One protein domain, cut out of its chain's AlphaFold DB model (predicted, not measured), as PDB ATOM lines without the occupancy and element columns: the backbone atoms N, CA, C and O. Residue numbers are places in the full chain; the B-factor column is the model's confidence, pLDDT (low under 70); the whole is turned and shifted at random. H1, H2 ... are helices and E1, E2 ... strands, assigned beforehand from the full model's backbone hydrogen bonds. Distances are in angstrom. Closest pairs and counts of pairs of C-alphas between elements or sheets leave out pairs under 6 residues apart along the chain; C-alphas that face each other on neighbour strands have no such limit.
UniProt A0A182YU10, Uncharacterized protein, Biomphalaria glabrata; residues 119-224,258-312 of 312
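What this domain is: This is residues 119 to 224 and 258 to 312 of the 312 residues of an uncharacterized protein of Biomphalaria glabrata (UniProt A0A182YU10). Two lobes lie side by side with the longest helix, H4, between them: in one, H7 lies over the small sheet E4 - E3 - E5; in the other, H1 and H2 pack on the two-stranded hairpin E1 and E2, with H3 and long loops around them. H5 meets H4 near their ends, at Tyr 205 and Ala 217, about perpendicular to it at 76 degrees, and H6 touches no helix. The printed part has 161 residues with seven named helices and five named strands, in the order H1 H2 E1 E2 H3 H4 H5 H6 E3 E4 H7 E5; both sheets are antiparallel, and the class is mixed, with under half of the residues in named elements. The whole is compact, with a radius of gyration of the C-alphas of 15.4 A, and it spans 44 by 35 by 34 A.

How they stand to each other: Start at E3, residues 275 to 278, the inner strand between the edge strands E4, 282 to 285, and E5, 305 to 308. E3 and E4 are a hairpin, with N 277 and O 282 at 2.9 A; across E3 and E5, N 276 and O 307 are 2.8 A apart. H7, residues 287 to 290, is on this sheet over E3, at a height of 8.5 A. E4, H7 and E5 are a split strand-helix-strand unit, two strands of one sheet with a helix between them along the chain and E3 between them in the sheet, and its crossover is right-handed. Look next at H4, residues 196 to 206, the hub: it touches H7, with the C-alphas of Arg 200 and Glu 288 closest at 6.2 A. H4 only just touches H3, residues 184 to 191, with 3 pairs of C-alphas within 8 A, Leu 189 and Leu 198 closest at 7.4 A; the two are a helical hairpin at a steep tilt of 45 degrees, opposite ways. H4 also only just touches H5, residues 216 to 224, again with 3 pairs, Tyr 205 and Ala 217 closest at 6.9 A, about perpendicular at 76 degrees. H1, residues 131 to 137, and H2, 149 to 154, are a helical hairpin; they touch, with the C-alphas of Arg 134 and Ala 153 closest at 5.1 A. In the hairpin of E1, 157 to 159, and E2, 166 to 168, N 158 and O 167 are 2.9 A apart; the closest C-alphas of H1 and E1, Arg 134 and Phe 158, are 4.6 A apart. H6, residues 258 to 262, is apart from H5. Every O i to N i+4 pair is within hydrogen-bond range in H1, H2, H3, H5 and H6; in H4 it is 6 of 7, and H7 is too short for such a pair.

Where its parts are: Find C-alpha 131 at (-17.208, -10.158, -19.280), where H1 begins its 10.1 A. H4 starts at C-alpha 196, (-8.159, 3.403, -19.852), and runs 15.8 A; H5 measures 12.1 A and H3 10.6 A. E5 runs 10.1 A to C-alpha 308 at (-2.580, -10.116, -33.796).

The domain as a whole: The C-alphas farthest apart are those of Ser 177 and Val 312, at 47.0 A. Residues 225 to 257 are not printed, and C-alphas 224 and 258 stand 16.4 A apart across the cut. The links H1 to H2, E2 to H3, H6 to E3 and H7 to E5 are long. The pLDDT is under 70 at residues 119 to 121, 203 to 224 and 311 to 312.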
ATOM      1  N   VAL A 119       4.186   0.850 -20.625       39.66
ATOM      2  CA  VAL A 119       3.745   0.851 -19.227       39.66
ATOM      3  C   VAL A 119       2.255   0.512 -19.239       39.66
ATOM      4  O   VAL A 119       1.401   1.361 -19.498       39.66
ATOM      5  N   GLN A 120       1.944  -0.768 -19.072       54.88
ATOM      6  CA  GLN A 120       0.585  -1.278 -19.118       54.88
ATOM      7  C   GLN A 120       0.099  -1.411 -17.676       54.88
ATOM      8  O   GLN A 120       0.508  -2.313 -16.951       54.88
ATOM      9  N   THR A 121      -0.742  -0.478 -17.229       67.00
ATOM     10  CA  THR A 121      -1.382  -0.569 -15.911       67.00
ATOM     11  C   THR A 121      -2.268  -1.813 -15.864       67.00
ATOM     12  O   THR A 121      -3.051  -2.057 -16.788       67.00
ATOM     13  N   SER A 122      -2.140  -2.617 -14.809       82.25
ATOM     14  CA  SER A 122      -2.960  -3.812 -14.612       82.25
ATOM     15  C   SER A 122      -4.396  -3.446 -14.204       82.25
ATOM     16  O   SER A 122      -4.622  -2.376 -13.628       82.25
ATOM     17  N   PRO A 123      -5.388  -4.310 -14.489       91.25
ATOM     18  CA  PRO A 123      -6.737  -4.134 -13.963       91.25
ATOM     19  C   PRO A 123      -6.745  -4.119 -12.427       91.25
ATOM     20  O   PRO A 123      -6.092  -4.954 -11.804       91.25
ATOM     21  N   PHE A 124      -7.524  -3.219 -11.819       93.75
ATOM     22  CA  PHE A 124      -7.665  -3.127 -10.359       93.75
ATOM     23  C   PHE A 124      -8.304  -4.384  -9.743       93.75
ATOM     24  O   PHE A 124      -7.929  -4.801  -8.652       93.75
ATOM     25  N   TYR A 125      -9.251  -5.004 -10.451       94.75
ATOM     26  CA  TYR A 125      -9.907  -6.256 -10.076       94.75
ATOM     27  C   TYR A 125      -9.712  -7.312 -11.183       94.75
ATOM     28  O   TYR A 125     -10.582  -7.465 -12.050       94.75
ATOM     29  N   PRO A 126      -8.582  -8.048 -11.184       92.00
ATOM     30  CA  PRO A 126      -8.249  -9.021 -12.226       92.00
ATOM     31  C   PRO A 126      -9.295 -10.128 -12.416       92.00
ATOM     32  O   PRO A 126      -9.588 -10.485 -13.558       92.00
ATOM     33  N   ASP A 127      -9.930 -10.594 -11.338       93.31
ATOM     34  CA  ASP A 127     -10.947 -11.662 -11.375       93.31
ATOM     35  C   ASP A 127     -12.188 -11.289 -12.205       93.31
ATOM     36  O   ASP A 127     -12.890 -12.150 -12.739       93.31
ATOM     37  N   PHE A 128     -12.433  -9.987 -12.373       95.94
ATOM     38  CA  PHE A 128     -13.557  -9.429 -13.128       95.94
ATOM     39  C   PHE A 128     -13.148  -8.918 -14.519       95.94
ATOM     40  O   PHE A 128     -13.899  -8.194 -15.181       95.94
ATOM     41  N   THR A 129     -11.967  -9.316 -14.999       94.50
ATOM     42  CA  THR A 129     -11.485  -8.983 -16.348       94.50
ATOM     43  C   THR A 129     -12.384  -9.565 -17.434       94.50
ATOM     44  O   THR A 129     -12.686  -8.896 -18.425       94.50
ATOM     45  N   CYS A 130     -12.851 -10.798 -17.250       93.69
ATOM     46  CA  CYS A 130     -13.755 -11.445 -18.192       93.69
ATOM     47  C   CYS A 130     -15.180 -10.893 -18.058       93.69
ATOM     48  O   CYS A 130     -15.732 -10.831 -16.961       93.69
ATOM     49  N   TYR A 131     -15.806 -10.568 -19.189       94.94
ATOM     50  CA  TYR A 131     -17.208 -10.158 -19.280       94.94
ATOM     51  C   TYR A 131     -18.136 -11.134 -18.555       94.94
ATOM     52  O   TYR A 131     -18.959 -10.711 -17.748       94.94
ATOM     53  N   GLN A 132     -17.946 -12.437 -18.777       93.94
ATOM     54  CA  GLN A 132     -18.788 -13.464 -18.171       93.94
ATOM     55  C   GLN A 132     -18.726 -13.435 -16.637       93.94
ATOM     56  O   GLN A 132     -19.755 -13.544 -15.986       93.94
ATOM     57  N   LYS A 133     -17.544 -13.189 -16.054       96.62
ATOM     58  CA  LYS A 133     -17.378 -13.064 -14.596       96.62
ATOM     59  C   LYS A 133     -18.102 -11.843 -14.037       96.62
ATOM     60  O   LYS A 133     -18.690 -11.914 -12.961       96.62
ATOM     61  N   ARG A 134     -18.108 -10.734 -14.782       97.56
ATOM     62  CA  ARG A 134     -18.892  -9.543 -14.420       97.56
ATOM     63  C   ARG A 134     -20.392  -9.798 -14.503       97.56
ATOM     64  O   ARG A 134     -21.128  -9.349 -13.635       97.56
ATOM     65  N   LEU A 135     -20.834 -10.535 -15.521       96.50
ATOM     66  CA  LEU A 135     -22.237 -10.902 -15.686       96.50
ATOM     67  C   LEU A 135     -22.710 -11.845 -14.569       96.50
ATOM     68  O   LEU A 135     -23.767 -11.616 -13.987       96.50
ATOM     69  N   GLU A 136     -21.910 -12.861 -14.238       97.19
ATOM     70  CA  GLU A 136     -22.162 -13.803 -13.137       97.19
ATOM     71  C   GLU A 136     -22.319 -13.083 -11.794       97.19
ATOM     72  O   GLU A 136     -23.181 -13.441 -10.993       97.19
ATOM     73  N   SER A 137     -21.536 -12.027 -11.559       97.75
ATOM     74  CA  SER A 137     -21.620 -11.257 -10.316       97.75
ATOM     75  C   SER A 137     -22.984 -10.576 -10.129       97.75
ATOM     76  O   SER A 137     -23.375 -10.289  -9.001       97.75
ATOM     77  N   CYS A 138     -23.734 -10.355 -11.212       96.56
ATOM     78  CA  CYS A 138     -25.068  -9.761 -11.201       96.56
ATOM     79  C   CYS A 138     -26.199 -10.790 -10.995       96.56
ATOM     80  O   CYS A 138     -27.364 -10.431 -11.151       96.56
ATOM     81  N   ALA A 139     -25.904 -12.046 -10.635       95.44
ATOM     82  CA  ALA A 139     -26.926 -13.083 -10.440       95.44
ATOM     83  C   ALA A 139     -28.016 -12.699  -9.418       95.44
ATOM     84  O   ALA A 139     -29.176 -13.064  -9.588       95.44
ATOM     85  N   THR A 140     -27.663 -11.929  -8.383       95.00
ATOM     86  CA  THR A 140     -28.596 -11.443  -7.347       95.00
ATOM     87  C   THR A 140     -28.988  -9.971  -7.533       95.00
ATOM     88  O   THR A 140     -29.443  -9.320  -6.592       95.00
ATOM     89  N   TRP A 141     -28.784  -9.410  -8.729       95.88
ATOM     90  CA  TRP A 141     -29.097  -8.014  -9.024       95.88
ATOM     91  C   TRP A 141     -30.610  -7.774  -9.109       95.88
ATOM     92  O   TRP A 141     -31.284  -8.236 -10.030       95.88
ATOM     93  N   GLN A 142     -31.144  -6.995  -8.167       95.38
ATOM     94  CA  GLN A 142     -32.581  -6.702  -8.065       95.38
ATOM     95  C   GLN A 142     -33.034  -5.433  -8.818       95.38
ATOM     96  O   GLN A 142     -34.230  -5.174  -8.932       95.38
ATOM     97  N   PHE A 143     -32.108  -4.643  -9.374       93.81
ATOM     98  CA  PHE A 143     -32.410  -3.357 -10.030       93.81
ATOM     99  C   PHE A 143     -32.384  -3.448 -11.562       93.81
ATOM    100  O   PHE A 143     -32.033  -2.493 -12.257       93.81
ATOM    101  N   SER A 144     -32.779  -4.603 -12.107       93.25
ATOM    102  CA  SER A 144     -32.811  -4.871 -13.556       93.25
ATOM    103  C   SER A 144     -33.722  -3.925 -14.348       93.25
ATOM    104  O   SER A 144     -33.582  -3.819 -15.563       93.25
ATOM    105  N   HIS A 145     -34.640  -3.231 -13.669       90.69
ATOM    106  CA  HIS A 145     -35.500  -2.198 -14.248       90.69
ATOM    107  C   HIS A 145     -34.768  -0.871 -14.523       90.69
ATOM    108  O   HIS A 145     -35.262  -0.076 -15.315       90.69
ATOM    109  N   ILE A 146     -33.611  -0.631 -13.890       92.88
ATOM    110  CA  ILE A 146     -32.751   0.538 -14.146       92.88
ATOM    111  C   ILE A 146     -31.657   0.150 -15.139       92.88
ATOM    112  O   ILE A 146     -31.544   0.732 -16.213       92.88
ATOM    113  N   HIS A 147     -30.884  -0.883 -14.798       93.62
ATOM    114  CA  HIS A 147     -29.809  -1.403 -15.634       93.62
ATOM    115  C   HIS A 147     -29.868  -2.919 -15.686       93.62
ATOM    116  O   HIS A 147     -29.874  -3.584 -14.646       93.62
ATOM    117  N   ARG A 148     -29.856  -3.476 -16.900       95.00
ATOM    118  CA  ARG A 148     -29.762  -4.925 -17.087       95.00
ATOM    119  C   ARG A 148     -28.353  -5.420 -16.728       95.00
ATOM    120  O   ARG A 148     -27.379  -4.718 -17.012       95.00
ATOM    121  N   PRO A 149     -28.214  -6.643 -16.184       95.69
ATOM    122  CA  PRO A 149     -26.915  -7.258 -15.897       95.69
ATOM    123  C   PRO A 149     -25.907  -7.204 -17.056       95.69
ATOM    124  O   PRO A 149     -24.727  -6.931 -16.839       95.69
ATOM    125  N   GLN A 150     -26.371  -7.413 -18.291       93.00
ATOM    126  CA  GLN A 150     -25.548  -7.360 -19.503       93.00
ATOM    127  C   GLN A 150     -24.990  -5.955 -19.734       93.00
ATOM    128  O   GLN A 150     -23.793  -5.806 -19.961       93.00
ATOM    129  N   THR A 151     -25.831  -4.926 -19.615       91.00
ATOM    130  CA  THR A 151     -25.434  -3.520 -19.771       91.00
ATOM    131  C   THR A 151     -24.377  -3.135 -18.729       91.00
ATOM    132  O   THR A 151     -23.362  -2.530 -19.075       91.00
ATOM    133  N   ILE A 152     -24.540  -3.587 -17.478       95.00
ATOM    134  CA  ILE A 152     -23.546  -3.414 -16.400       95.00
ATOM    135  C   ILE A 152     -22.203  -4.052 -16.789       95.00
ATOM    136  O   ILE A 152     -21.162  -3.387 -16.782       95.00
ATOM    137  N   ALA A 153     -22.226  -5.325 -17.189       95.38
ATOM    138  CA  ALA A 153     -21.026  -6.075 -17.539       95.38
ATOM    139  C   ALA A 153     -20.307  -5.523 -18.789       95.38
ATOM    140  O   ALA A 153     -19.069  -5.457 -18.801       95.38
ATOM    141  N   LEU A 154     -21.046  -5.087 -19.815       90.62
ATOM    142  CA  LEU A 154     -20.498  -4.473 -21.037       90.62
ATOM    143  C   LEU A 154     -19.808  -3.137 -20.740       90.62
ATOM    144  O   LEU A 154     -18.683  -2.908 -21.199       90.62
ATOM    145  N   ALA A 155     -20.407  -2.312 -19.878       91.62
ATOM    146  CA  ALA A 155     -19.828  -1.046 -19.428       91.62
ATOM    147  C   ALA A 155     -18.558  -1.214 -18.562       91.62
ATOM    148  O   ALA A 155     -17.918  -0.231 -18.183       91.62
ATOM    149  N   GLY A 156     -18.149  -2.458 -18.280       94.44
ATOM    150  CA  GLY A 156     -16.961  -2.793 -17.491       94.44
ATOM    151  C   GLY A 156     -17.207  -2.835 -15.997       94.44
ATOM    152  O   GLY A 156     -16.240  -2.838 -15.232       94.44
ATOM    153  N   PHE A 157     -18.466  -2.837 -15.576       97.75
ATOM    154  CA  PHE A 157     -18.843  -2.896 -14.179       97.75
ATOM    155  C   PHE A 157     -19.203  -4.322 -13.766       97.75
ATOM    156  O   PHE A 157     -19.685  -5.112 -14.572       97.75
ATOM    157  N   PHE A 158     -18.971  -4.646 -12.501       98.38
ATOM    158  CA  PHE A 158     -19.494  -5.839 -11.843       98.38
ATOM    159  C   PHE A 158     -20.270  -5.417 -10.593       98.38
ATOM    160  O   PHE A 158     -19.956  -4.398  -9.967       98.38
ATOM    161  N   TYR A 159     -21.296  -6.179 -10.235       98.44
ATOM    162  CA  TYR A 159     -22.046  -5.962  -9.006       98.44
ATOM    163  C   TYR A 159     -21.211  -6.319  -7.774       98.44
ATOM    164  O   TYR A 159     -20.622  -7.396  -7.708       98.44
ATOM    165  N   SER A 160     -21.180  -5.417  -6.792       96.81
ATOM    166  CA  SER A 160     -20.389  -5.574  -5.566       96.81
ATOM    167  C   SER A 160     -21.046  -6.442  -4.484       96.81
ATOM    168  O   SER A 160     -20.420  -6.689  -3.455       96.81
ATOM    169  N   GLY A 161     -22.282  -6.908  -4.705       95.25
ATOM    170  CA  GLY A 161     -22.996  -7.812  -3.796       95.25
ATOM    171  C   GLY A 161     -23.913  -7.129  -2.777       95.25
ATOM    172  O   GLY A 161     -24.582  -7.819  -2.015       95.25
ATOM    173  N   TYR A 162     -23.969  -5.794  -2.744       94.94
ATOM    174  CA  TYR A 162     -24.850  -5.055  -1.838       94.94
ATOM    175  C   TYR A 162     -25.452  -3.813  -2.499       94.94
ATOM    176  O   TYR A 162     -24.827  -3.164  -3.344       94.94
ATOM    177  N   SER A 163     -26.671  -3.454  -2.073       95.38
ATOM    178  CA  SER A 163     -27.450  -2.348  -2.653       95.38
ATOM    179  C   SER A 163     -27.457  -2.441  -4.185       95.38
ATOM    180  O   SER A 163     -27.453  -3.533  -4.747       95.38
ATOM    181  N   ASP A 164     -27.432  -1.304  -4.855       96.00
ATOM    182  CA  ASP A 164     -27.258  -1.094  -6.280       96.00
ATOM    183  C   ASP A 164     -25.799  -0.731  -6.643       96.00
ATOM    184  O   ASP A 164     -25.532  -0.078  -7.652       96.00
ATOM    185  N   CYS A 165     -24.824  -1.106  -5.805       97.62
ATOM    186  CA  CYS A 165     -23.442  -0.677  -5.993       97.62
ATOM    187  C   CYS A 165     -22.699  -1.550  -7.013       97.62
ATOM    188  O   CYS A 165     -22.573  -2.768  -6.843       97.62
ATOM    189  N   VAL A 166     -22.125  -0.912  -8.030       98.38
ATOM    190  CA  VAL A 166     -21.323  -1.562  -9.073       98.38
ATOM    191  C   VAL A 166     -19.915  -0.972  -9.120       98.38
ATOM    192  O   VAL A 166     -19.714   0.200  -8.793       98.38
ATOM    193  N   LYS A 167     -18.923  -1.776  -9.511       98.50
ATOM    194  CA  LYS A 167     -17.507  -1.380  -9.544       98.50
ATOM    195  C   LYS A 167     -16.868  -1.681 -10.888       98.50
ATOM    196  O   LYS A 167     -17.083  -2.752 -11.447       98.50
ATOM    197  N   CYS A 168     -16.083  -0.749 -11.420       98.00
ATOM    198  CA  CYS A 168     -15.336  -0.977 -12.648       98.00
ATOM    199  C   CYS A 168     -14.163  -1.917 -12.365       98.00
ATOM    200  O   CYS A 168     -13.340  -1.627 -11.493       98.00
ATOM    201  N   PHE A 169     -14.042  -3.000 -13.138       97.00
ATOM    202  CA  PHE A 169     -12.961  -3.970 -12.944       97.00
ATOM    203  C   PHE A 169     -11.570  -3.361 -13.177       97.00
ATOM    204  O   PHE A 169     -10.595  -3.782 -12.569       97.00
ATOM    205  N   TYR A 170     -11.466  -2.366 -14.062       94.94
ATOM    206  CA  TYR A 170     -10.174  -1.844 -14.491       94.94
ATOM    207  C   TYR A 170      -9.686  -0.683 -13.625       94.94
ATOM    208  O   TYR A 170      -8.592  -0.749 -13.081       94.94
ATOM    209  N   CYS A 171     -10.481   0.382 -13.486       94.75
ATOM    210  CA  CYS A 171     -10.063   1.596 -12.772       94.75
ATOM    211  C   CYS A 171     -10.455   1.615 -11.288       94.75
ATOM    212  O   CYS A 171     -10.092   2.552 -10.578       94.75
ATOM    213  N   GLY A 172     -11.244   0.636 -10.840       96.00
ATOM    214  CA  GLY A 172     -11.701   0.517  -9.460       96.00
ATOM    215  C   GLY A 172     -12.855   1.445  -9.057       96.00
ATOM    216  O   GLY A 172     -13.308   1.359  -7.918       96.00
ATOM    217  N   LEU A 173     -13.348   2.314  -9.954       97.50
ATOM    218  CA  LEU A 173     -14.452   3.241  -9.667       97.50
ATOM    219  C   LEU A 173     -15.696   2.478  -9.193       97.50
ATOM    220  O   LEU A 173     -16.189   1.615  -9.913       97.50
ATOM    221  N   GLY A 174     -16.222   2.837  -8.022       97.94
ATOM    222  CA  GLY A 174     -17.504   2.355  -7.512       97.94
ATOM    223  C   GLY A 174     -18.593   3.417  -7.643       97.94
ATOM    224  O   GLY A 174     -18.368   4.566  -7.272       97.94
ATOM    225  N   LEU A 175     -19.764   3.024  -8.135       97.62
ATOM    226  CA  LEU A 175     -20.948   3.875  -8.290       97.62
ATOM    227  C   LEU A 175     -22.166   3.192  -7.646       97.62
ATOM    228  O   LEU A 175     -22.195   1.966  -7.512       97.62
ATOM    229  N   LYS A 176     -23.134   3.988  -7.190       96.56
ATOM    230  CA  LYS A 176     -24.357   3.563  -6.485       96.56
ATOM    231  C   LYS A 176     -25.420   4.664  -6.575       96.56
ATOM    232  O   LYS A 176     -25.099   5.769  -7.009       96.56
ATOM    233  N   SER A 177     -26.614   4.400  -6.048       96.38
ATOM    234  CA  SER A 177     -27.759   5.322  -6.043       96.38
ATOM    235  C   SER A 177     -28.253   5.682  -7.448       96.38
ATOM    236  O   SER A 177     -28.517   6.851  -7.736       96.38
ATOM    237  N   TRP A 178     -28.378   4.666  -8.300       97.12
ATOM    238  CA  TRP A 178     -28.815   4.785  -9.689       97.12
ATOM    239  C   TRP A 178     -30.286   5.183  -9.795       97.12
ATOM    240  O   TRP A 178     -31.141   4.691  -9.051       97.12
ATOM    241  N   LYS A 179     -30.590   6.048 -10.760       95.81
ATOM    242  CA  LYS A 179     -31.947   6.477 -11.100       95.81
ATOM    243  C   LYS A 179     -32.338   5.979 -12.491       95.81
ATOM    244  O   LYS A 179     -31.476   5.821 -13.357       95.81
ATOM    245  N   PRO A 180     -33.642   5.766 -12.750       94.06
ATOM    246  CA  PRO A 180     -34.118   5.502 -14.102       94.06
ATOM    247  C   PRO A 180     -33.664   6.603 -15.072       94.06
ATOM    248  O   PRO A 180     -33.950   7.779 -14.850       94.06
ATOM    249  N   GLY A 181     -32.970   6.210 -16.141       91.00
ATOM    250  CA  GLY A 181     -32.438   7.120 -17.160       91.00
ATOM    251  C   GLY A 181     -30.977   7.538 -16.972       91.00
ATOM    252  O   GLY A 181     -30.422   8.128 -17.898       91.00
ATOM    253  N   ASP A 182     -30.341   7.213 -15.841       92.81
ATOM    254  CA  ASP A 182     -28.889   7.360 -15.710       92.81
ATOM    255  C   ASP A 182     -28.181   6.462 -16.742       92.81
ATOM    256  O   ASP A 182     -28.695   5.408 -17.112       92.81
ATOM    257  N   ASP A 183     -27.000   6.866 -17.215       91.56
ATOM    258  CA  ASP A 183     -26.172   6.069 -18.125       91.56
ATOM    259  C   ASP A 183     -24.842   5.701 -17.457       91.56
ATOM    260  O   ASP A 183     -24.105   6.562 -16.965       91.56
ATOM    261  N   LEU A 184     -24.514   4.405 -17.479       92.69
ATOM    262  CA  LEU A 184     -23.313   3.861 -16.844       92.69
ATOM    263  C   LEU A 184     -22.039   4.476 -17.426       92.69
ATOM    264  O   LEU A 184     -21.102   4.768 -16.684       92.69
ATOM    265  N   HIS A 185     -21.981   4.663 -18.747       90.38
ATOM    266  CA  HIS A 185     -20.793   5.194 -19.415       90.38
ATOM    267  C   HIS A 185     -20.586   6.675 -19.098       90.38
ATOM    268  O   HIS A 185     -19.459   7.086 -18.814       90.38
ATOM    269  N   THR A 186     -21.662   7.454 -19.098       90.69
ATOM    270  CA  THR A 186     -21.662   8.886 -18.792       90.69
ATOM    271  C   THR A 186     -21.236   9.133 -17.351       90.69
ATOM    272  O   THR A 186     -20.310   9.913 -17.116       90.69
ATOM    273  N   GLU A 187     -21.821   8.422 -16.382       94.62
ATOM    274  CA  GLU A 187     -21.413   8.554 -14.979       94.62
ATOM    275  C   GLU A 187     -19.987   8.025 -14.746       94.62
ATOM    276  O   GLU A 187     -19.226   8.619 -13.977       94.62
ATOM    277  N   HIS A 188     -19.555   6.979 -15.459       94.56
ATOM    278  CA  HIS A 188     -18.161   6.525 -15.423       94.56
ATOM    279  C   HIS A 188     -17.203   7.601 -15.952       94.56
ATOM    280  O   HIS A 188     -16.214   7.921 -15.288       94.56
ATOM    281  N   LEU A 189     -17.498   8.199 -17.109       91.31
ATOM    282  CA  LEU A 189     -16.674   9.247 -17.715       91.31
ATOM    283  C   LEU A 189     -16.577  10.470 -16.805       91.31
ATOM    284  O   LEU A 189     -15.486  10.989 -16.589       91.31
ATOM    285  N   LYS A 190     -17.705  10.888 -16.232       93.81
ATOM    286  CA  LYS A 190     -17.804  12.028 -15.319       93.81
ATOM    287  C   LYS A 190     -16.981  11.834 -14.045       93.81
ATOM    288  O   LYS A 190     -16.270  12.748 -13.640       93.81
ATOM    289  N   ASN A 191     -17.047  10.653 -13.426       96.06
ATOM    290  CA  ASN A 191     -16.380  10.394 -12.145       96.06
ATOM    291  C   ASN A 191     -14.932   9.882 -12.296       96.06
ATOM    292  O   ASN A 191     -14.116  10.050 -11.388       96.06
ATOM    293  N   LYS A 192     -14.581   9.251 -13.425       94.00
ATOM    294  CA  LYS A 192     -13.228   8.728 -13.691       94.00
ATOM    295  C   LYS A 192     -12.851   8.823 -15.184       94.00
ATOM    296  O   LYS A 192     -12.643   7.794 -15.836       94.00
ATOM    297  N   PRO A 193     -12.644  10.039 -15.726       90.25
ATOM    298  CA  PRO A 193     -12.357  10.246 -17.153       90.25
ATOM    299  C   PRO A 193     -11.009   9.669 -17.605       90.25
ATOM    300  O   PRO A 193     -10.743   9.509 -18.796       90.25
ATOM    301  N   THR A 194     -10.131   9.339 -16.660       88.12
ATOM    302  CA  THR A 194      -8.820   8.736 -16.913       88.12
ATOM    303  C   THR A 194      -8.861   7.214 -17.056       88.12
ATOM    304  O   THR A 194      -7.827   6.617 -17.344       88.12
ATOM    305  N   CYS A 195     -10.027   6.570 -16.905       91.44
ATOM    306  CA  CYS A 195     -10.161   5.122 -17.050       91.44
ATOM    307  C   CYS A 195      -9.769   4.653 -18.464       91.44
ATOM    308  O   CYS A 195     -10.433   4.966 -19.451       91.44
ATOM    309  N   ILE A 196      -8.694   3.866 -18.562       88.06
ATOM    310  CA  ILE A 196      -8.159   3.403 -19.852       88.06
ATOM    311  C   ILE A 196      -9.122   2.411 -20.514       88.06
ATOM    312  O   ILE A 196      -9.332   2.494 -21.722       88.06
ATOM    313  N   TYR A 197      -9.761   1.524 -19.742       89.62
ATOM    314  CA  TYR A 197     -10.791   0.630 -20.280       89.62
ATOM    315  C   TYR A 197     -11.939   1.418 -20.926       89.62
ATOM    316  O   TYR A 197     -12.308   1.122 -22.058       89.62
ATOM    317  N   LEU A 198     -12.436   2.474 -20.270       88.12
ATOM    318  CA  LEU A 198     -13.495   3.327 -20.816       88.12
ATOM    319  C   LEU A 198     -13.061   4.026 -22.116       88.12
ATOM    320  O   LEU A 198     -13.796   3.997 -23.100       88.12
ATOM    321  N   LYS A 199     -11.846   4.590 -22.148       83.94
ATOM    322  CA  LYS A 199     -11.276   5.235 -23.348       83.94
ATOM    323  C   LYS A 199     -11.093   4.277 -24.529       83.94
ATOM    324  O   LYS A 199     -11.105   4.713 -25.673       83.94
ATOM    325  N   ARG A 200     -10.868   2.987 -24.268       80.94
ATOM    326  CA  ARG A 200     -10.748   1.958 -25.316       80.94
ATOM    327  C   ARG A 200     -12.092   1.355 -25.712       80.94
ATOM    328  O   ARG A 200     -12.258   0.902 -26.835       80.94
ATOM    329  N   LEU A 201     -13.065   1.345 -24.811       78.38
ATOM    330  CA  LEU A 201     -14.440   0.973 -25.134       78.38
ATOM    331  C   LEU A 201     -15.023   1.902 -26.198       78.38
ATOM    332  O   LEU A 201     -15.596   1.418 -27.170       78.38
ATOM    333  N   SER A 202     -14.829   3.217 -26.048       72.19
ATOM    334  CA  SER A 202     -15.296   4.195 -27.036       72.19
ATOM    335  C   SER A 202     -14.704   3.946 -28.422       72.19
ATOM    336  O   SER A 202     -15.447   3.982 -29.398       72.19
ATOM    337  N   SER A 203     -13.419   3.590 -28.527       64.31
ATOM    338  CA  SER A 203     -12.813   3.256 -29.823       64.31
ATOM    339  C   SER A 203     -13.372   1.966 -30.434       64.31
ATOM    340  O   SER A 203     -13.522   1.890 -31.650       64.31
ATOM    341  N   VAL A 204     -13.740   0.967 -29.621       63.66
ATOM    342  CA  VAL A 204     -14.428  -0.243 -30.112       63.66
ATOM    343  C   VAL A 204     -15.818   0.087 -30.667       63.66
ATOM    344  O   VAL A 204     -16.224  -0.517 -31.660       63.66
ATOM    345  N   TYR A 205     -16.526   1.055 -30.077       61.97
ATOM    346  CA  TYR A 205     -17.820   1.514 -30.585       61.97
ATOM    347  C   TYR A 205     -17.692   2.263 -31.921       61.97
ATOM    348  O   TYR A 205     -18.432   1.958 -32.854       61.97
ATOM    349  N   THR A 206     -16.704   3.151 -32.065       53.72
ATOM    350  CA  THR A 206     -16.470   3.915 -33.308       53.72
ATOM    351  C   THR A 206     -16.049   3.038 -34.497       53.72
ATOM    352  O   THR A 206     -16.213   3.428 -35.644       53.72
ATOM    353  N   LEU A 207     -15.522   1.830 -34.272       45.94
ATOM    354  CA  LEU A 207     -15.131   0.925 -35.365       45.94
ATOM    355  C   LEU A 207     -16.307   0.180 -36.014       45.94
ATOM    356  O   LEU A 207     -16.113  -0.429 -37.067       45.94
ATOM    357  N   LYS A 208     -17.501   0.186 -35.406       46.66
ATOM    358  CA  LYS A 208     -18.682  -0.478 -35.983       46.66
ATOM    359  C   LYS A 208     -19.503   0.420 -36.906       46.66
ATOM    360  O   LYS A 208     -20.199  -0.113 -37.760       46.66
ATOM    361  N   GLU A 209     -19.372   1.737 -36.806       38.62
ATOM    362  CA  GLU A 209     -20.046   2.695 -37.682       38.62
ATOM    363  C   GLU A 209     -19.107   3.884 -37.890       38.62
ATOM    364  O   GLU A 209     -18.611   4.446 -36.921       38.62
ATOM    365  N   GLY A 210     -18.846   4.271 -39.142       39.19
ATOM    366  CA  GLY A 210     -18.082   5.477 -39.485       39.19
ATOM    367  C   GLY A 210     -18.827   6.771 -39.134       39.19
ATOM    368  O   GLY A 210     -19.034   7.608 -40.007       39.19
ATOM    369  N   ALA A 211     -19.256   6.913 -37.881       32.25
ATOM    370  CA  ALA A 211     -20.035   8.019 -37.352       32.25
ATOM    371  C   ALA A 211     -19.364   8.598 -36.096       32.25
ATOM    372  O   ALA A 211     -18.742   7.887 -35.300       32.25
ATOM    373  N   GLU A 212     -19.478   9.916 -35.948       33.38
ATOM    374  CA  GLU A 212     -18.993  10.672 -34.796       33.38
ATOM    375  C   GLU A 212     -19.599  10.169 -33.480       33.38
ATOM    376  O   GLU A 212     -20.731   9.692 -33.415       33.38
ATOM    377  N   VAL A 213     -18.810  10.280 -32.411       43.22
ATOM    378  CA  VAL A 213     -19.152   9.816 -31.064       43.22
ATOM    379  C   VAL A 213     -20.336  10.620 -30.517       43.22
ATOM    380  O   VAL A 213     -20.163  11.737 -30.033       43.22
ATOM    381  N   THR A 214     -21.530  10.024 -30.527       38.66
ATOM    382  CA  THR A 214     -22.699  10.486 -29.763       38.66
ATOM    383  C   THR A 214     -23.264   9.353 -28.900       38.66
ATOM    384  O   THR A 214     -22.987   8.170 -29.123       38.66
ATOM    385  N   SER A 215     -24.063   9.707 -27.887       45.50
ATOM    386  CA  SER A 215     -24.748   8.781 -26.965       45.50
ATOM    387  C   SER A 215     -25.692   7.782 -27.654       45.50
ATOM    388  O   SER A 215     -26.171   6.840 -27.021       45.50
ATOM    389  N   ASP A 216     -25.927   7.941 -28.955       40.09
ATOM    390  CA  ASP A 216     -26.796   7.086 -29.755       40.09
ATOM    391  C   ASP A 216     -26.086   5.820 -30.277       40.09
ATOM    392  O   ASP A 216     -26.739   4.797 -30.477       40.09
ATOM    393  N   ALA A 217     -24.749   5.807 -30.374       42.53
ATOM    394  CA  ALA A 217     -23.987   4.623 -30.800       42.53
ATOM    395  C   ALA A 217     -24.038   3.471 -29.769       42.53
ATOM    396  O   ALA A 217     -24.062   2.292 -30.129       42.53
ATOM    397  N   VAL A 218     -24.111   3.800 -28.472       49.44
ATOM    398  CA  VAL A 218     -24.267   2.812 -27.387       49.44
ATOM    399  C   VAL A 218     -25.681   2.230 -27.387       49.44
ATOM    400  O   VAL A 218     -25.829   1.013 -27.284       49.44
ATOM    401  N   LYS A 219     -26.709   3.064 -27.613       45.72
ATOM    402  CA  LYS A 219     -28.090   2.595 -27.823       45.72
ATOM    403  C   LYS A 219     -28.191   1.686 -29.045       45.72
ATOM    404  O   LYS A 219     -28.922   0.707 -28.996       45.72
ATOM    405  N   ASN A 220     -27.433   1.952 -30.111       43.91
ATOM    406  CA  ASN A 220     -27.368   1.075 -31.283       43.91
ATOM    407  C   ASN A 220     -26.722  -0.280 -30.978       43.91
ATOM    408  O   ASN A 220     -27.211  -1.291 -31.468       43.91
ATOM    409  N   VAL A 221     -25.683  -0.355 -30.139       50.38
ATOM    410  CA  VAL A 221     -25.138  -1.654 -29.701       50.38
ATOM    411  C   VAL A 221     -26.092  -2.380 -28.758       50.38
ATOM    412  O   VAL A 221     -26.283  -3.584 -28.922       50.38
ATOM    413  N   GLU A 222     -26.727  -1.670 -27.825       49.16
ATOM    414  CA  GLU A 222     -27.779  -2.241 -26.983       49.16
ATOM    415  C   GLU A 222     -28.943  -2.746 -27.850       49.16
ATOM    416  O   GLU A 222     -29.381  -3.862 -27.627       49.16
ATOM    417  N   ASN A 223     -29.323  -2.043 -28.926       42.56
ATOM    418  CA  ASN A 223     -30.328  -2.458 -29.917       42.56
ATOM    419  C   ASN A 223     -29.865  -3.587 -30.864       42.56
ATOM    420  O   ASN A 223     -30.675  -4.426 -31.253       42.56
ATOM    421  N   LEU A 224     -28.583  -3.668 -31.237       47.12
ATOM    422  CA  LEU A 224     -28.006  -4.783 -32.009       47.12
ATOM    423  C   LEU A 224     -27.899  -6.056 -31.152       47.12
ATOM    424  O   LEU A 224     -28.079  -7.179 -31.628       47.12
ATOM    425  N   LYS A 258     -24.106 -19.559 -29.347       76.94
ATOM    426  CA  LYS A 258     -22.873 -20.048 -28.704       76.94
ATOM    427  C   LYS A 258     -21.655 -19.906 -29.615       76.94
ATOM    428  O   LYS A 258     -20.616 -19.421 -29.173       76.94
ATOM    429  N   LEU A 259     -21.791 -20.265 -30.890       75.19
ATOM    430  CA  LEU A 259     -20.723 -20.130 -31.884       75.19
ATOM    431  C   LEU A 259     -20.316 -18.662 -32.079       75.19
ATOM    432  O   LEU A 259     -19.126 -18.343 -32.119       75.19
ATOM    433  N   ARG A 260     -21.285 -17.739 -32.123       76.06
ATOM    434  CA  ARG A 260     -21.007 -16.294 -32.181       76.06
ATOM    435  C   ARG A 260     -20.310 -15.790 -30.919       76.06
ATOM    436  O   ARG A 260     -19.380 -14.997 -31.015       76.06
ATOM    437  N   GLU A 261     -20.708 -16.255 -29.741       76.06
ATOM    438  CA  GLU A 261     -20.065 -15.870 -28.480       76.06
ATOM    439  C   GLU A 261     -18.625 -16.388 -28.375       76.06
ATOM    440  O   GLU A 261     -17.769 -15.718 -27.786       76.06
ATOM    441  N   GLN A 262     -18.322 -17.550 -28.967       77.38
ATOM    442  CA  GLN A 262     -16.971 -18.116 -28.992       77.38
ATOM    443  C   GLN A 262     -15.971 -17.197 -29.695       77.38
ATOM    444  O   GLN A 262     -14.869 -17.027 -29.173       77.38
ATOM    445  N   VAL A 263     -16.380 -16.530 -30.776       81.38
ATOM    446  CA  VAL A 263     -15.515 -15.626 -31.551       81.38
ATOM    447  C   VAL A 263     -15.431 -14.205 -30.986       81.38
ATOM    448  O   VAL A 263     -14.649 -13.400 -31.486       81.38
ATOM    449  N   LEU A 264     -16.194 -13.873 -29.940       86.62
ATOM    450  CA  LEU A 264     -16.137 -12.563 -29.287       86.62
ATOM    451  C   LEU A 264     -15.070 -12.502 -28.189       86.62
ATOM    452  O   LEU A 264     -14.854 -13.450 -27.431       86.62
ATOM    453  N   CYS A 265     -14.447 -11.328 -28.081       91.44
ATOM    454  CA  CYS A 265     -13.519 -10.949 -27.025       91.44
ATOM    455  C   CYS A 265     -14.123 -11.249 -25.652       91.44
ATOM    456  O   CYS A 265     -15.176 -10.720 -25.297       91.44
ATOM    457  N   LYS A 266     -13.431 -12.050 -24.844       92.25
ATOM    458  CA  LYS A 266     -13.884 -12.446 -23.507       92.25
ATOM    459  C   LYS A 266     -13.789 -11.315 -22.488       92.25
ATOM    460  O   LYS A 266     -14.407 -11.410 -21.437       92.25
ATOM    461  N   VAL A 267     -13.068 -10.235 -22.801       93.00
ATOM    462  CA  VAL A 267     -12.937  -9.051 -21.939       93.00
ATOM    463  C   VAL A 267     -14.098  -8.081 -22.147       93.00
ATOM    464  O   VAL A 267     -14.816  -7.796 -21.194       93.00
ATOM    465  N   CYS A 268     -14.301  -7.574 -23.370       91.50
ATOM    466  CA  CYS A 268     -15.337  -6.571 -23.653       91.50
ATOM    467  C   CYS A 268     -16.638  -7.148 -24.215       91.50
ATOM    468  O   CYS A 268     -17.659  -6.489 -24.108       91.50
ATOM    469  N   HIS A 269     -16.613  -8.334 -24.829       89.88
ATOM    470  CA  HIS A 269     -17.755  -8.958 -25.513       89.88
ATOM    471  C   HIS A 269     -18.386  -8.122 -26.647       89.88
ATOM    472  O   HIS A 269     -19.521  -8.345 -27.049       89.88
ATOM    473  N   LEU A 270     -17.630  -7.167 -27.202       85.88
ATOM    474  CA  LEU A 270     -18.109  -6.230 -28.229       85.88
ATOM    475  C   LEU A 270     -17.422  -6.390 -29.588       85.88
ATOM    476  O   LEU A 270     -17.993  -6.029 -30.619       85.88
ATOM    477  N   ALA A 271     -16.205  -6.926 -29.595       84.88
ATOM    478  CA  ALA A 271     -15.370  -7.093 -30.778       84.88
ATOM    479  C   ALA A 271     -14.911  -8.550 -30.900       84.88
ATOM    480  O   ALA A 271     -14.816  -9.230 -29.876       84.88
ATOM    481  N   PRO A 272     -14.593  -9.033 -32.111       83.25
ATOM    482  CA  PRO A 272     -14.044 -10.369 -32.285       83.25
ATOM    483  C   PRO A 272     -12.683 -10.520 -31.592       83.25
ATOM    484  O   PRO A 272     -11.935  -9.543 -31.443       83.25
ATOM    485  N   VAL A 273     -12.358 -11.743 -31.175       85.81
ATOM    486  CA  VAL A 273     -11.003 -12.098 -30.737       85.81
ATOM    487  C   VAL A 273     -10.025 -11.889 -31.892       85.81
ATOM    488  O   VAL A 273     -10.345 -12.167 -33.046       85.81
ATOM    489  N   LYS A 274      -8.850 -11.346 -31.582       84.50
ATOM    490  CA  LYS A 274      -7.797 -11.084 -32.570       84.50
ATOM    491  C   LYS A 274      -6.409 -11.382 -32.040       84.50
ATOM    492  O   LYS A 274      -5.578 -11.822 -32.816       84.50
ATOM    493  N   ASP A 275      -6.145 -11.180 -30.756       83.44
ATOM    494  CA  ASP A 275      -4.778 -11.242 -30.250       83.44
ATOM    495  C   ASP A 275      -4.525 -12.537 -29.471       83.44
ATOM    496  O   ASP A 275      -5.214 -12.830 -28.491       83.44
ATOM    497  N   LEU A 276      -3.519 -13.289 -29.919       81.44
ATOM    498  CA  LEU A 276      -2.968 -14.475 -29.274       81.44
ATOM    499  C   LEU A 276      -1.969 -14.054 -28.191       81.44
ATOM    500  O   LEU A 276      -1.089 -13.231 -28.449       81.44
ATOM    501  N   PHE A 277      -2.076 -14.625 -26.995       82.38
ATOM    502  CA  PHE A 277      -1.200 -14.301 -25.867       82.38
ATOM    503  C   PHE A 277      -0.059 -15.303 -25.729       82.38
ATOM    504  O   PHE A 277      -0.297 -16.505 -25.680       82.38
ATOM    505  N   LEU A 278       1.178 -14.821 -25.608       71.12
ATOM    506  CA  LEU A 278       2.351 -15.652 -25.348       71.12
ATOM    507  C   LEU A 278       2.798 -15.542 -23.883       71.12
ATOM    508  O   LEU A 278       2.752 -14.446 -23.321       71.12
ATOM    509  N   PRO A 279       3.248 -16.651 -23.265       77.19
ATOM    510  CA  PRO A 279       3.469 -17.973 -23.872       77.19
ATOM    511  C   PRO A 279       2.233 -18.892 -23.862       77.19
ATOM    512  O   PRO A 279       2.326 -20.042 -24.274       77.19
ATOM    513  N   CYS A 280       1.079 -18.446 -23.355       79.19
ATOM    514  CA  CYS A 280      -0.042 -19.353 -23.088       79.19
ATOM    515  C   CYS A 280      -0.811 -19.844 -24.327       79.19
ATOM    516  O   CYS A 280      -1.540 -20.821 -24.213       79.19
ATOM    517  N   GLY A 281      -0.665 -19.194 -25.483       76.69
ATOM    518  CA  GLY A 281      -1.343 -19.556 -26.731       76.69
ATOM    519  C   GLY A 281      -2.850 -19.276 -26.741       76.69
ATOM    520  O   GLY A 281      -3.564 -19.818 -27.575       76.69
ATOM    521  N   GLU A 282      -3.351 -18.447 -25.825       84.44
ATOM    522  CA  GLU A 282      -4.789 -18.192 -25.676       84.44
ATOM    523  C   GLU A 282      -5.255 -17.051 -26.584       84.44
ATOM    524  O   GLU A 282      -4.608 -16.003 -26.644       84.44
ATOM    525  N   LEU A 283      -6.402 -17.228 -27.249       87.81
ATOM    526  CA  LEU A 283      -6.992 -16.260 -28.180       87.81
ATOM    527  C   LEU A 283      -8.313 -15.717 -27.624       87.81
ATOM    528  O   LEU A 283      -9.403 -16.092 -28.050       87.81
ATOM    529  N   ILE A 284      -8.208 -14.850 -26.616       87.88
ATOM    530  CA  ILE A 284      -9.362 -14.447 -25.794       87.88
ATOM    531  C   ILE A 284      -9.717 -12.963 -25.883       87.88
ATOM    532  O   ILE A 284     -10.753 -12.557 -25.358       87.88
ATOM    533  N   ALA A 285      -8.894 -12.132 -26.525       90.25
ATOM    534  CA  ALA A 285      -9.083 -10.684 -26.528       90.25
ATOM    535  C   ALA A 285      -9.058 -10.078 -27.934       90.25
ATOM    536  O   ALA A 285      -8.375 -10.558 -28.839       90.25
ATOM    537  N   CYS A 286      -9.795  -8.982 -28.108       89.75
ATOM    538  CA  CYS A 286      -9.599  -8.081 -29.239       89.75
ATOM    539  C   CYS A 286      -8.341  -7.222 -29.031       89.75
ATOM    540  O   CYS A 286      -7.847  -7.090 -27.909       89.75
ATOM    541  N   THR A 287      -7.890  -6.562 -30.096       85.19
ATOM    542  CA  THR A 287      -6.668  -5.742 -30.110       85.19
ATOM    543  C   THR A 287      -6.670  -4.569 -29.127       85.19
ATOM    544  O   THR A 287      -5.616  -4.118 -28.692       85.19
ATOM    545  N   GLU A 288      -7.837  -4.053 -28.743       86.81
ATOM    546  CA  GLU A 288      -7.908  -3.005 -27.720       86.81
ATOM    547  C   GLU A 288      -7.871  -3.569 -26.300       86.81
ATOM    548  O   GLU A 288      -7.258  -2.973 -25.418       86.81
ATOM    549  N   CYS A 289      -8.481  -4.733 -26.076       90.81
ATOM    550  CA  CYS A 289      -8.492  -5.364 -24.761       90.81
ATOM    551  C   CYS A 289      -7.160  -6.037 -24.427       90.81
ATOM    552  O   CYS A 289      -6.769  -6.017 -23.267       90.81
ATOM    553  N   SER A 290      -6.435  -6.580 -25.409       89.88
ATOM    554  CA  SER A 290      -5.102  -7.163 -25.191       89.88
ATOM    555  C   SER A 290      -4.127  -6.158 -24.570       89.88
ATOM    556  O   SER A 290      -3.417  -6.484 -23.624       89.88
ATOM    557  N   LYS A 291      -4.196  -4.895 -25.010       85.50
ATOM    558  CA  LYS A 291      -3.423  -3.750 -24.495       85.50
ATOM    559  C   LYS A 291      -3.794  -3.329 -23.067       85.50
ATOM    560  O   LYS A 291      -3.236  -2.353 -22.570       85.50
ATOM    561  N   LEU A 292      -4.767  -3.979 -22.430       87.06
ATOM    562  CA  LEU A 292      -5.161  -3.720 -21.040       87.06
ATOM    563  C   LEU A 292      -4.711  -4.828 -20.088       87.06
ATOM    564  O   LEU A 292      -4.838  -4.674 -18.876       87.06
ATOM    565  N   LEU A 293      -4.210  -5.942 -20.619       88.62
ATOM    566  CA  LEU A 293      -3.931  -7.138 -19.838       88.62
ATOM    567  C   LEU A 293      -2.437  -7.360 -19.681       88.62
ATOM    568  O   LEU A 293      -1.706  -7.406 -20.660       88.62
ATOM    569  N   THR A 294      -1.999  -7.539 -18.441       85.62
ATOM    570  CA  THR A 294      -0.649  -8.034 -18.135       85.62
ATOM    571  C   THR A 294      -0.635  -9.546 -17.924       85.62
ATOM    572  O   THR A 294       0.412 -10.172 -18.034       85.62
ATOM    573  N   HIS A 295      -1.798 -10.142 -17.651       87.00
ATOM    574  CA  HIS A 295      -1.987 -11.573 -17.435       87.00
ATOM    575  C   HIS A 295      -3.184 -12.066 -18.248       87.00
ATOM    576  O   HIS A 295      -4.167 -11.346 -18.446       87.00
ATOM    577  N   CYS A 296      -3.099 -13.301 -18.732       88.75
ATOM    578  CA  CYS A 296      -4.168 -13.940 -19.474       88.75
ATOM    579  C   CYS A 296      -5.375 -14.153 -18.558       88.75
ATOM    580  O   CYS A 296      -5.288 -14.870 -17.566       88.75
ATOM    581  N   ALA A 297      -6.525 -13.590 -18.922       88.38
ATOM    582  CA  ALA A 297      -7.748 -13.720 -18.132       88.38
ATOM    583  C   ALA A 297      -8.354 -15.142 -18.140       88.38
ATOM    584  O   ALA A 297      -9.287 -15.406 -17.389       88.38
ATOM    585  N   SER A 298      -7.848 -16.041 -18.996       88.06
ATOM    586  CA  SER A 298      -8.252 -17.453 -19.048       88.06
ATOM    587  C   SER A 298      -7.398 -18.324 -18.123       88.06
ATOM    588  O   SER A 298      -7.928 -19.014 -17.260       88.06
ATOM    589  N   CYS A 299      -6.067 -18.266 -18.264       86.56
ATOM    590  CA  CYS A 299      -5.151 -19.177 -17.565       86.56
ATOM    591  C   CYS A 299      -4.290 -18.524 -16.471       86.56
ATOM    592  O   CYS A 299      -3.495 -19.208 -15.834       86.56
ATOM    593  N   GLY A 300      -4.374 -17.205 -16.288       86.19
ATOM    594  CA  GLY A 300      -3.614 -16.461 -15.280       86.19
ATOM    595  C   GLY A 300      -2.128 -16.244 -15.590       86.19
ATOM    596  O   GLY A 300      -1.476 -15.493 -14.873       86.19
ATOM    597  N   LYS A 301      -1.573 -16.843 -16.654       83.00
ATOM    598  CA  LYS A 301      -0.158 -16.654 -17.031       83.00
ATOM    599  C   LYS A 301       0.130 -15.209 -17.441       83.00
ATOM    600  O   LYS A 301      -0.697 -14.579 -18.103       83.00
ATOM    601  N   GLN A 302       1.317 -14.709 -17.102       83.56
ATOM    602  CA  GLN A 302       1.789 -13.401 -17.555       83.56
ATOM    603  C   GLN A 302       1.877 -13.363 -19.087       83.56
ATOM    604  O   GLN A 302       2.344 -14.312 -19.719       83.56
ATOM    605  N   ILE A 303       1.413 -12.263 -19.676       81.06
ATOM    606  CA  ILE A 303       1.477 -12.015 -21.113       81.06
ATOM    607  C   ILE A 303       2.807 -11.325 -21.395       81.06
ATOM    608  O   ILE A 303       2.999 -10.169 -21.022       81.06
ATOM    609  N   LEU A 304       3.716 -12.039 -22.052       77.38
ATOM    610  CA  LEU A 304       5.028 -11.511 -22.443       77.38
ATOM    611  C   LEU A 304       4.978 -10.852 -23.824       77.38
ATOM    612  O   LEU A 304       5.685  -9.886 -24.087       77.38
ATOM    613  N   ALA A 305       4.114 -11.361 -24.704       72.81
ATOM    614  CA  ALA A 305       3.880 -10.797 -26.024       72.81
ATOM    615  C   ALA A 305       2.453 -11.091 -26.505       72.81
ATOM    616  O   ALA A 305       1.808 -12.050 -26.070       72.81
ATOM    617  N   THR A 306       1.971 -10.268 -27.434       74.94
ATOM    618  CA  THR A 306       0.672 -10.431 -28.097       74.94
ATOM    619  C   THR A 306       0.864 -10.474 -29.606       74.94
ATOM    620  O   THR A 306       1.508  -9.581 -30.158       74.94
ATOM    621  N   ILE A 307       0.275 -11.461 -30.281       75.56
ATOM    622  CA  ILE A 307       0.300 -11.586 -31.744       75.56
ATOM    623  C   ILE A 307      -1.109 -11.352 -32.280       75.56
ATOM    624  O   ILE A 307      -2.022 -12.109 -31.961       75.56
ATOM    625  N   THR A 308      -1.297 -10.335 -33.118       80.31
ATOM    626  CA  THR A 308      -2.580 -10.116 -33.796       80.31
ATOM    627  C   THR A 308      -2.744 -11.105 -34.948       80.31
ATOM    628  O   THR A 308      -1.932 -11.159 -35.869       80.31
ATOM    629  N   THR A 309      -3.828 -11.866 -34.895       72.88
ATOM    630  CA  THR A 309      -4.245 -12.868 -35.874       72.88
ATOM    631  C   THR A 309      -5.278 -12.284 -36.837       72.88
ATOM    632  O   THR A 309      -6.079 -11.413 -36.483       72.88
ATOM    633  N   TYR A 310      -5.256 -12.779 -38.073       73.00
ATOM    634  CA  TYR A 310      -6.220 -12.450 -39.115       73.00
ATOM    635  C   TYR A 310      -6.819 -13.759 -39.614       73.00
ATOM    636  O   TYR A 310      -6.106 -14.598 -40.161       73.00
ATOM    637  N   PHE A 311      -8.113 -13.950 -39.376       63.12
ATOM    638  CA  PHE A 311      -8.847 -15.085 -39.916       63.12
ATOM    639  C   PHE A 311      -9.185 -14.795 -41.379       63.12
ATOM    640  O   PHE A 311      -9.684 -13.709 -41.682       63.12
ATOM    641  N   VAL A 312      -8.850 -15.740 -42.258       50.16
ATOM    642  CA  VAL A 312      -9.151 -15.710 -43.698       50.16
ATOM    643  C   VAL A 312     -10.445 -16.464 -43.949       50.16
ATOM    644  O   VAL A 312     -10.605 -17.536 -43.324       50.16
TER     645      VAL A 312